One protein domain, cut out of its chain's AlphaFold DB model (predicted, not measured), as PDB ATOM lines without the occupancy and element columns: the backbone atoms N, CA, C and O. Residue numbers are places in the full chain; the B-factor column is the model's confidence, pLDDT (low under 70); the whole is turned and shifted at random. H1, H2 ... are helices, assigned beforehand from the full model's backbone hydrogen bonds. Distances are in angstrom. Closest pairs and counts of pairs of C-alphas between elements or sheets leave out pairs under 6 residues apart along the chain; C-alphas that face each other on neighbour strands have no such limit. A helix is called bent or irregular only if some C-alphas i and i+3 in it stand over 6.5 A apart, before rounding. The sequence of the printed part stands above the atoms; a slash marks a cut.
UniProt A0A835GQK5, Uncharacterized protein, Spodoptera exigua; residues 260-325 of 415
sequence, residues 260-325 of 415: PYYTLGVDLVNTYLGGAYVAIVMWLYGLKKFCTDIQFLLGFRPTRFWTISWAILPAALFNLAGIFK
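AT A GLANCE: This is residues 260 to 325 of the 415 residues of an uncharacterized protein of Spodoptera exigua (UniProt A0A835GQK5). A long helix, H1, bends sharply near its far end, and the chain then folds back through a second bent helix, H2, whose arm H2b crosses the long arm H1a while running the opposite way. The other end of H1a, residues 260 to 267, sticks out free, and the short arm H1b turns off about perpendicular to H1a. The printed part has 66 residues with two named helices, H1 then H2, and no named strand: its class is all helix. It is a loose rod spanning 47 by 21 by 17 A, with a radius of gyration of the C-alphas of 14.6 A.

IN THESE COORDINATES: H1, residues 260 to 298, was assigned as one helix by its hydrogen bonds but is bent: C-alphas 285 and 288 are 8.7 A apart. Its arm H1a, residues 260 to 285, begins with C-alpha 260 at (-42.308, -62.374, 7.932) and is 35.7 A long from first to last C-alpha. Arm H1b, residues 288 to 298, is 15.4 A long. H2, residues 304 to 323, was likewise assigned as one helix but is bent, with C-alphas 311 and 314 7.1 A apart. Arm H2a, residues 304 to 311, is 10.6 A long; arm H2b, residues 314 to 323, is 13.6 A long and ends with C-alpha 323 at (-22.585, -66.715, 11.652).

HOW THE PARTS SIT: H1a touches H2b with residues 271 to 282 alone; their closest C-alphas, of Ala 279 and Pro 314, are 5.1 A apart. They run opposite ways at a steep tilt of 38 degrees, only just past shallow. H1a and H2a only just touch, with 3 pairs of C-alphas within 8 A, through residues 282 to 283 of H1a alone; the closest C-alphas, of Met 282 and Ala 311, are 6.2 A apart. H1b is close to H2a but not clearly touching, the closest C-alphas being those of Cys 291 and Thr 307 at 7.8 A. H1b and H2b are apart. Every O i to N i+4 pair is within hydrogen-bond range in H1b and H2a, against 18 of 22 in H1a and 5 of 6 in H2b.

THE WHOLE: The two C-alphas farthest apart, of Pro 260 and Gly 299, are 46.9 A from each other. The printed part has no cut, and the link from H1 to H2 is tight. The mean pLDDT of the printed part is 76.3, with residues 260 to 263 and 319 to 325 under 70.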
ATOM      1  N   PRO A 260     -43.771 -62.454   7.811       60.12
ATOM      2  CA  PRO A 260     -42.308 -62.374   7.932       60.12
ATOM      3  C   PRO A 260     -41.608 -61.574   6.821       60.12
ATOM      4  O   PRO A 260     -40.476 -61.137   7.019       60.12
ATOM      5  N   TYR A 261     -42.245 -61.355   5.667       63.28
ATOM      6  CA  TYR A 261     -41.604 -60.642   4.555       63.28
ATOM      7  C   TYR A 261     -41.502 -59.125   4.787       63.28
ATOM      8  O   TYR A 261     -40.566 -58.500   4.298       63.28
ATOM      9  N   TYR A 262     -42.398 -58.538   5.589       64.06
ATOM     10  CA  TYR A 262     -42.385 -57.098   5.887       64.06
ATOM     11  C   TYR A 262     -41.237 -56.684   6.808       64.06
ATOM     12  O   TYR A 262     -40.636 -55.628   6.622       64.06
ATOM     13  N   THR A 263     -40.909 -57.513   7.800       68.19
ATOM     14  CA  THR A 263     -39.824 -57.213   8.743       68.19
ATOM     15  C   THR A 263     -38.455 -57.517   8.152       68.19
ATOM     16  O   THR A 263     -37.469 -56.962   8.615       68.19
ATOM     17  N   LEU A 264     -38.378 -58.333   7.095       73.38
ATOM     18  CA  LEU A 264     -37.117 -58.703   6.456       73.38
ATOM     19  C   LEU A 264     -36.354 -57.486   5.919       73.38
ATOM     20  O   LEU A 264     -35.145 -57.407   6.105       73.38
ATOM     21  N   GLY A 265     -37.046 -56.520   5.303       72.88
ATOM     22  CA  GLY A 265     -36.407 -55.296   4.809       72.88
ATOM     23  C   GLY A 265     -35.778 -54.473   5.936       72.88
ATOM     24  O   GLY A 265     -34.612 -54.094   5.855       72.88
ATOM     25  N   VAL A 266     -36.523 -54.268   7.026       74.81
ATOM     26  CA  VAL A 266     -36.045 -53.536   8.211       74.81
ATOM     27  C   VAL A 266     -34.910 -54.290   8.904       74.81
ATOM     28  O   VAL A 266     -33.909 -53.684   9.277       74.81
ATOM     29  N   ASP A 267     -35.030 -55.614   9.020       73.69
ATOM     30  CA  ASP A 267     -34.015 -56.469   9.628       73.69
ATOM     31  C   ASP A 267     -32.696 -56.437   8.858       73.69
ATOM     32  O   ASP A 267     -31.625 -56.398   9.474       73.69
ATOM     33  N   LEU A 268     -32.768 -56.430   7.524       74.50
ATOM     34  CA  LEU A 268     -31.594 -56.326   6.669       74.50
ATOM     35  C   LEU A 268     -30.951 -54.940   6.767       74.50
ATOM     36  O   LEU A 268     -29.752 -54.842   7.020       74.50
ATOM     37  N   VAL A 269     -31.739 -53.874   6.612       75.56
ATOM     38  CA  VAL A 269     -31.216 -52.502   6.645       75.56
ATOM     39  C   VAL A 269     -30.610 -52.199   8.013       75.56
ATOM     40  O   VAL A 269     -29.433 -51.868   8.093       75.56
ATOM     41  N   ASN A 270     -31.350 -52.388   9.104       73.31
ATOM     42  CA  ASN A 270     -30.869 -51.990  10.426       73.31
ATOM     43  C   ASN A 270     -29.623 -52.781  10.859       73.31
ATOM     44  O   ASN A 270     -28.669 -52.208  11.374       73.31
ATOM     45  N   THR A 271     -29.602 -54.096  10.618       72.81
ATOM     46  CA  THR A 271     -28.491 -54.938  11.085       72.81
ATOM     47  C   THR A 271     -27.252 -54.800  10.198       72.81
ATOM     48  O   THR A 271     -26.147 -54.628  10.713       72.81
ATOM     49  N   TYR A 272     -27.408 -54.868   8.870       76.12
ATOM     50  CA  TYR A 272     -26.263 -54.919   7.954       76.12
ATOM     51  C   TYR A 272     -25.781 -53.538   7.526       76.12
ATOM     52  O   TYR A 272     -24.577 -53.295   7.571       76.12
ATOM     53  N   LEU A 273     -26.687 -52.627   7.150       78.38
ATOM     54  CA  LEU A 273     -26.288 -51.255   6.819       78.38
ATOM     55  C   LEU A 273     -25.731 -50.571   8.070       78.38
ATOM     56  O   LEU A 273     -24.694 -49.917   8.015       78.38
ATOM     57  N   GLY A 274     -26.354 -50.836   9.217       76.12
ATOM     58  CA  GLY A 274     -25.877 -50.361  10.501       76.12
ATOM     59  C   GLY A 274     -24.505 -50.849  10.902       76.12
ATOM     60  O   GLY A 274     -23.627 -50.044  11.217       76.12
ATOM     61  N   GLY A 275     -24.297 -52.165  10.839       78.69
ATOM     62  CA  GLY A 275     -22.976 -52.750  11.032       78.69
ATOM     63  C   GLY A 275     -21.945 -52.145  10.077       78.69
ATOM     64  O   GLY A 275     -20.833 -51.834  10.503       78.69
ATOM     65  N   ALA A 276     -22.321 -51.911   8.813       82.50
ATOM     66  CA  ALA A 276     -21.434 -51.345   7.801       82.50
ATOM     67  C   ALA A 276     -21.031 -49.906   8.128       82.50
ATOM     68  O   ALA A 276     -19.841 -49.602   8.093       82.50
ATOM     69  N   TYR A 277     -21.974 -49.044   8.520       81.25
ATOM     70  CA  TYR A 277     -21.666 -47.679   8.956       81.25
ATOM     71  C   TYR A 277     -20.667 -47.668  10.115       81.25
ATOM     72  O   TYR A 277     -19.655 -46.966  10.060       81.25
ATOM     73  N   VAL A 278     -20.899 -48.495  11.140       80.81
ATOM     74  CA  VAL A 278     -19.991 -48.586  12.292       80.81
ATOM     75  C   VAL A 278     -18.622 -49.134  11.866       80.81
ATOM     76  O   VAL A 278     -17.600 -48.612  12.307       80.81
ATOM     77  N   ALA A 279     -18.563 -50.129  10.976       84.75
ATOM     78  CA  ALA A 279     -17.298 -50.654  10.451       84.75
ATOM     79  C   ALA A 279     -16.515 -49.609   9.649       84.75
ATOM     80  O   ALA A 279     -15.304 -49.486   9.824       84.75
ATOM     81  N   ILE A 280     -17.190 -48.829   8.801       86.00
ATOM     82  CA  ILE A 280     -16.556 -47.764   8.018       86.00
ATOM     83  C   ILE A 280     -15.915 -46.738   8.961       86.00
ATOM     84  O   ILE A 280     -14.749 -46.392   8.784       86.00
ATOM     85  N   VAL A 281     -16.617 -46.304  10.009       82.50
ATOM     86  CA  VAL A 281     -16.070 -45.327  10.965       82.50
ATOM     87  C   VAL A 281     -14.941 -45.927  11.814       82.50
ATOM     88  O   VAL A 281     -13.879 -45.325  11.971       82.50
ATOM     89  N   MET A 282     -15.117 -47.131  12.357       85.81
ATOM     90  CA  MET A 282     -14.150 -47.675  13.318       85.81
ATOM     91  C   MET A 282     -12.912 -48.280  12.650       85.81
ATOM     92  O   MET A 282     -11.805 -48.138  13.176       85.81
ATOM     93  N   TRP A 283     -13.077 -48.934  11.495       86.50
ATOM     94  CA  TRP A 283     -11.997 -49.644  10.805       86.50
ATOM     95  C   TRP A 283     -11.411 -48.863   9.624       86.50
ATOM     96  O   TRP A 283     -10.189 -48.816   9.514       86.50
ATOM     97  N   LEU A 284     -12.230 -48.231   8.769       86.31
ATOM     98  CA  LEU A 284     -11.714 -47.505   7.592       86.31
ATOM     99  C   LEU A 284     -11.271 -46.077   7.923       86.31
ATOM    100  O   LEU A 284     -10.156 -45.688   7.585       86.31
ATOM    101  N   TYR A 285     -12.116 -45.289   8.597       86.31
ATOM    102  CA  TYR A 285     -11.743 -43.937   9.034       86.31
ATOM    103  C   TYR A 285     -10.633 -43.990  10.093       86.31
ATOM    104  O   TYR A 285      -9.662 -43.229  10.049       86.31
ATOM    105  N   GLY A 286     -10.732 -44.976  10.984       83.25
ATOM    106  CA  GLY A 286      -9.678 -45.368  11.902       83.25
ATOM    107  C   GLY A 286      -9.899 -44.821  13.305       83.25
ATOM    108  O   GLY A 286      -9.931 -43.614  13.551       83.25
ATOM    109  N   LEU A 287      -9.942 -45.745  14.261       86.31
ATOM    110  CA  LEU A 287     -10.206 -45.490  15.675       86.31
ATOM    111  C   LEU A 287      -9.316 -44.404  16.306       86.31
ATOM    112  O   LEU A 287      -9.775 -43.641  17.153       86.31
ATOM    113  N   LYS A 288      -8.043 -44.302  15.892       82.69
ATOM    114  CA  LYS A 288      -7.117 -43.281  16.410       82.69
ATOM    115  C   LYS A 288      -7.540 -41.870  15.999       82.69
ATOM    116  O   LYS A 288      -7.470 -40.981  16.838       82.69
ATOM    117  N   LYS A 289      -7.969 -41.675  14.745       83.50
ATOM    118  CA  LYS A 289      -8.455 -40.375  14.256       83.50
ATOM    119  C   LYS A 289      -9.758 -40.010  14.954       83.50
ATOM    120  O   LYS A 289      -9.832 -38.951  15.559       83.50
ATOM    121  N   PHE A 290     -10.687 -40.961  15.024       82.62
ATOM    122  CA  PHE A 290     -11.951 -40.792  15.738       82.62
ATOM    123  C   PHE A 290     -11.765 -40.382  17.211       82.62
ATOM    124  O   PHE A 290     -12.415 -39.457  17.688       82.62
ATOM    125  N   CYS A 291     -10.825 -41.000  17.935       82.06
ATOM    126  CA  CYS A 291     -10.519 -40.599  19.314       82.06
ATOM    127  C   CYS A 291      -9.935 -39.179  19.413       82.06
ATOM    128  O   CYS A 291     -10.191 -38.501  20.404       82.06
ATOM    129  N   THR A 292      -9.141 -38.744  18.429       82.38
ATOM    130  CA  THR A 292      -8.609 -37.374  18.368       82.38
ATOM    131  C   THR A 292      -9.727 -36.368  18.114       82.38
ATOM    132  O   THR A 292      -9.747 -35.327  18.761       82.38
ATOM    133  N   ASP A 293     -10.681 -36.692  17.240       82.19
ATOM    134  CA  ASP A 293     -11.825 -35.822  16.953       82.19
ATOM    135  C   ASP A 293     -12.725 -35.678  18.182       82.19
ATOM    136  O   ASP A 293     -13.119 -34.569  18.535       82.19
ATOM    137  N   ILE A 294     -12.980 -36.774  18.907       78.75
ATOM    138  CA  ILE A 294     -13.703 -36.708  20.183       78.75
ATOM    139  C   ILE A 294     -12.920 -35.887  21.212       78.75
ATOM    140  O   ILE A 294     -13.510 -35.070  21.913       78.75
ATOM    141  N   GLN A 295     -11.597 -36.059  21.292       81.94
ATOM    142  CA  GLN A 295     -10.763 -35.257  22.188       81.94
ATOM    143  C   GLN A 295     -10.817 -33.767  21.843       81.94
ATOM    144  O   GLN A 295     -10.817 -32.936  22.747       81.94
ATOM    145  N   PHE A 296     -10.880 -33.431  20.557       78.56
ATOM    146  CA  PHE A 296     -11.047 -32.062  20.092       78.56
ATOM    147  C   PHE A 296     -12.434 -31.502  20.447       78.56
ATOM    148  O   PHE A 296     -12.530 -30.365  20.895       78.56
ATOM    149  N   LEU A 297     -13.494 -32.306  20.306       71.31
ATOM    150  CA  LEU A 297     -14.874 -31.896  20.590       71.31
ATOM    151  C   LEU A 297     -15.175 -31.758  22.090       71.31
ATOM    152  O   LEU A 297     -15.855 -30.819  22.493       71.31
ATOM    153  N   LEU A 298     -14.699 -32.695  22.913       73.88
ATOM    154  CA  LEU A 298     -15.043 -32.786  24.338       73.88
ATOM    155  C   LEU A 298     -13.936 -32.287  25.275       73.88
ATOM    156  O   LEU A 298     -14.157 -32.160  26.478       73.88
ATOM    157  N   GLY A 299     -12.733 -32.041  24.756       76.44
ATOM    158  CA  GLY A 299     -11.567 -31.633  25.544       76.44
ATOM    159  C   GLY A 299     -10.892 -32.766  26.326       76.44
ATOM    160  O   GLY A 299      -9.841 -32.547  26.926       76.44
ATOM    161  N   PHE A 300     -11.435 -33.989  26.307       79.94
ATOM    162  CA  PHE A 300     -10.836 -35.164  26.941       79.94
ATOM    163  C   PHE A 300     -10.766 -36.350  25.980       79.94
ATOM    164  O   PHE A 300     -11.632 -36.562  25.136       79.94
ATOM    165  N   ARG A 301      -9.712 -37.158  26.115       79.62
ATOM    166  CA  ARG A 301      -9.528 -38.349  25.286       79.62
ATOM    167  C   ARG A 301     -10.393 -39.505  25.810       79.62
ATOM    168  O   ARG A 301     -10.355 -39.757  27.016       79.62
ATOM    169  N   PRO A 302     -11.096 -40.255  24.937       81.19
ATOM    170  CA  PRO A 302     -11.847 -41.439  25.345       81.19
ATOM    171  C   PRO A 302     -10.982 -42.448  26.110       81.19
ATOM    172  O   PRO A 302      -9.806 -42.656  25.792       81.19
ATOM    173  N   THR A 303     -11.570 -43.095  27.117       86.44
ATOM    174  CA  THR A 303     -10.881 -44.122  27.908       86.44
ATOM    175  C   THR A 303     -10.619 -45.381  27.076       86.44
ATOM    176  O   THR A 303     -11.290 -45.654  26.078       86.44
ATOM    177  N   ARG A 304      -9.665 -46.209  27.526       86.25
ATOM    178  CA  ARG A 304      -9.341 -47.485  26.860       86.25
ATOM    179  C   ARG A 304     -10.546 -48.416  26.736       86.25
ATOM    180  O   ARG A 304     -10.623 -49.151  25.759       86.25
ATOM    181  N   PHE A 305     -11.469 -48.369  27.699       86.56
ATOM    182  CA  PHE A 305     -12.710 -49.138  27.657       86.56
ATOM    183  C   PHE A 305     -13.491 -48.842  26.370       86.56
ATOM    184  O   PHE A 305     -13.711 -49.750  25.574       86.56
ATOM    185  N   TRP A 306     -13.793 -47.568  26.103       84.25
ATOM    186  CA  TRP A 306     -14.530 -47.152  24.906       84.25
ATOM    187  C   TRP A 306     -13.792 -47.487  23.612       84.25
ATOM    188  O   TRP A 306     -14.393 -48.001  22.675       84.25
ATOM    189  N   THR A 307     -12.473 -47.274  23.583       84.94
ATOM    190  CA  THR A 307     -11.635 -47.627  22.430       84.94
ATOM    191  C   THR A 307     -11.746 -49.118  22.089       84.94
ATOM    192  O   THR A 307     -11.953 -49.475  20.932       84.94
ATOM    193  N   ILE A 308     -11.658 -49.998  23.090       87.44
ATOM    194  CA  ILE A 308     -11.768 -51.449  22.889       87.44
ATOM    195  C   ILE A 308     -13.193 -51.827  22.468       87.44
ATOM    196  O   ILE A 308     -13.366 -52.574  21.504       87.44
ATOM    197  N   SER A 309     -14.216 -51.282  23.133       87.00
ATOM    198  CA  SER A 309     -15.617 -51.535  22.791       87.00
ATOM    199  C   SER A 309     -15.930 -51.158  21.342       87.00
ATOM    200  O   SER A 309     -16.522 -51.957  20.623       87.00
ATOM    201  N   TRP A 310     -15.484 -49.988  20.877       86.31
ATOM    202  CA  TRP A 310     -15.704 -49.536  19.501       86.31
ATOM    203  C   TRP A 310     -14.932 -50.349  18.459       86.31
ATOM    204  O   TRP A 310     -15.443 -50.563  17.364       86.31
ATOM    205  N   ALA A 311     -13.741 -50.854  18.792       85.88
ATOM    206  CA  ALA A 311     -12.988 -51.730  17.894       85.88
ATOM    207  C   ALA A 311     -13.706 -53.071  17.647       85.88
ATOM    208  O   ALA A 311     -13.676 -53.592  16.530       85.88
ATOM    209  N   ILE A 312     -14.356 -53.611  18.685       85.31
ATOM    210  CA  ILE A 312     -15.035 -54.917  18.672       85.31
ATOM    211  C   ILE A 312     -16.481 -54.809  18.158       85.31
ATOM    212  O   ILE A 312     -17.011 -55.772  17.603       85.31
ATOM    213  N   LEU A 313     -17.122 -53.644  18.296       81.94
ATOM    214  CA  LEU A 313     -18.535 -53.435  17.967       81.94
ATOM    215  C   LEU A 313     -18.927 -53.859  16.534       81.94
ATOM    216  O   LEU A 313     -19.918 -54.583  16.407       81.94
ATOM    217  N   PRO A 314     -18.176 -53.521  15.462       78.56
ATOM    218  CA  PRO A 314     -18.509 -53.991  14.118       78.56
ATOM    219  C   PRO A 314     -18.468 -55.517  14.001       78.56
ATOM    220  O   PRO A 314     -19.361 -56.120  13.409       78.56
ATOM    221  N   ALA A 315     -17.469 -56.158  14.615       77.44
ATOM    222  CA  ALA A 315     -17.354 -57.612  14.621       77.44
ATOM    223  C   ALA A 315     -18.522 -58.260  15.377       77.44
ATOM    224  O   ALA A 315     -19.044 -59.268  14.915       77.44
ATOM    225  N   ALA A 316     -18.974 -57.680  16.491       74.44
ATOM    226  CA  ALA A 316     -20.140 -58.173  17.220       74.44
ATOM    227  C   ALA A 316     -21.431 -58.054  16.390       74.44
ATOM    228  O   ALA A 316     -22.208 -59.006  16.338       74.44
ATOM    229  N   LEU A 317     -21.638 -56.932  15.692       73.31
ATOM    230  CA  LEU A 317     -22.825 -56.711  14.859       73.31
ATOM    231  C   LEU A 317     -22.855 -57.636  13.629       73.31
ATOM    232  O   LEU A 317     -23.895 -58.223  13.341       73.31
ATOM    233  N   PHE A 318     -21.722 -57.830  12.945       70.62
ATOM    234  CA  PHE A 318     -21.641 -58.690  11.757       70.62
ATOM    235  C   PHE A 318     -21.551 -60.190  12.076       70.62
ATOM    236  O   PHE A 318     -22.307 -60.981  11.504       70.62
ATOM    237  N   ASN A 319     -20.656 -60.606  12.982       59.88
ATOM    238  CA  ASN A 319     -20.426 -62.030  13.257       59.88
ATOM    239  C   ASN A 319     -21.605 -62.661  13.987       59.88
ATOM    240  O   ASN A 319     -21.999 -63.774  13.647       59.88
ATOM    241  N   LEU A 320     -22.231 -61.971  14.945       54.25
ATOM    242  CA  LEU A 320     -23.372 -62.562  15.638       54.25
ATOM    243  C   LEU A 320     -24.594 -62.654  14.695       54.25
ATOM    244  O   LEU A 320     -25.358 -63.616  14.788       54.25
ATOM    245  N   ALA A 321     -24.788 -61.694  13.777       52.03
ATOM    246  CA  ALA A 321     -25.971 -61.652  12.910       52.03
ATOM    247  C   ALA A 321     -25.892 -62.621  11.722       52.03
ATOM    248  O   ALA A 321     -26.924 -63.143  11.293       52.03
ATOM    249  N   GLY A 322     -24.683 -62.867  11.206       49.06
ATOM    250  CA  GLY A 322     -24.438 -63.731  10.050       49.06
ATOM    251  C   GLY A 322     -24.028 -65.167  10.385       49.06
ATOM    252  O   GLY A 322     -24.473 -66.085   9.704       49.06
ATOM    253  N   ILE A 323     -23.221 -65.399  11.429       47.12
ATOM    254  CA  ILE A 323     -22.585 -66.715  11.652       47.12
ATOM    255  C   ILE A 323     -23.511 -67.705  12.376       47.12
ATOM    256  O   ILE A 323     -23.418 -68.908  12.149       47.12
ATOM    257  N   PHE A 324     -24.477 -67.229  13.169       43.69
ATOM    258  CA  PHE A 324     -25.406 -68.112  13.898       43.69
ATOM    259  C   PHE A 324     -26.738 -68.383  13.189       43.69
ATOM    260  O   PHE A 324     -27.508 -69.232  13.637       43.69
ATOM    261  N   LYS A 325     -27.005 -67.752  12.040       46.97
ATOM    262  CA  LYS A 325     -28.018 -68.252  11.100       46.97
ATOM    263  C   LYS A 325     -27.326 -69.092  10.034       46.97
ATOM    264  O   LYS A 325     -27.189 -68.662   8.893       46.97
TER     265      LYS A 325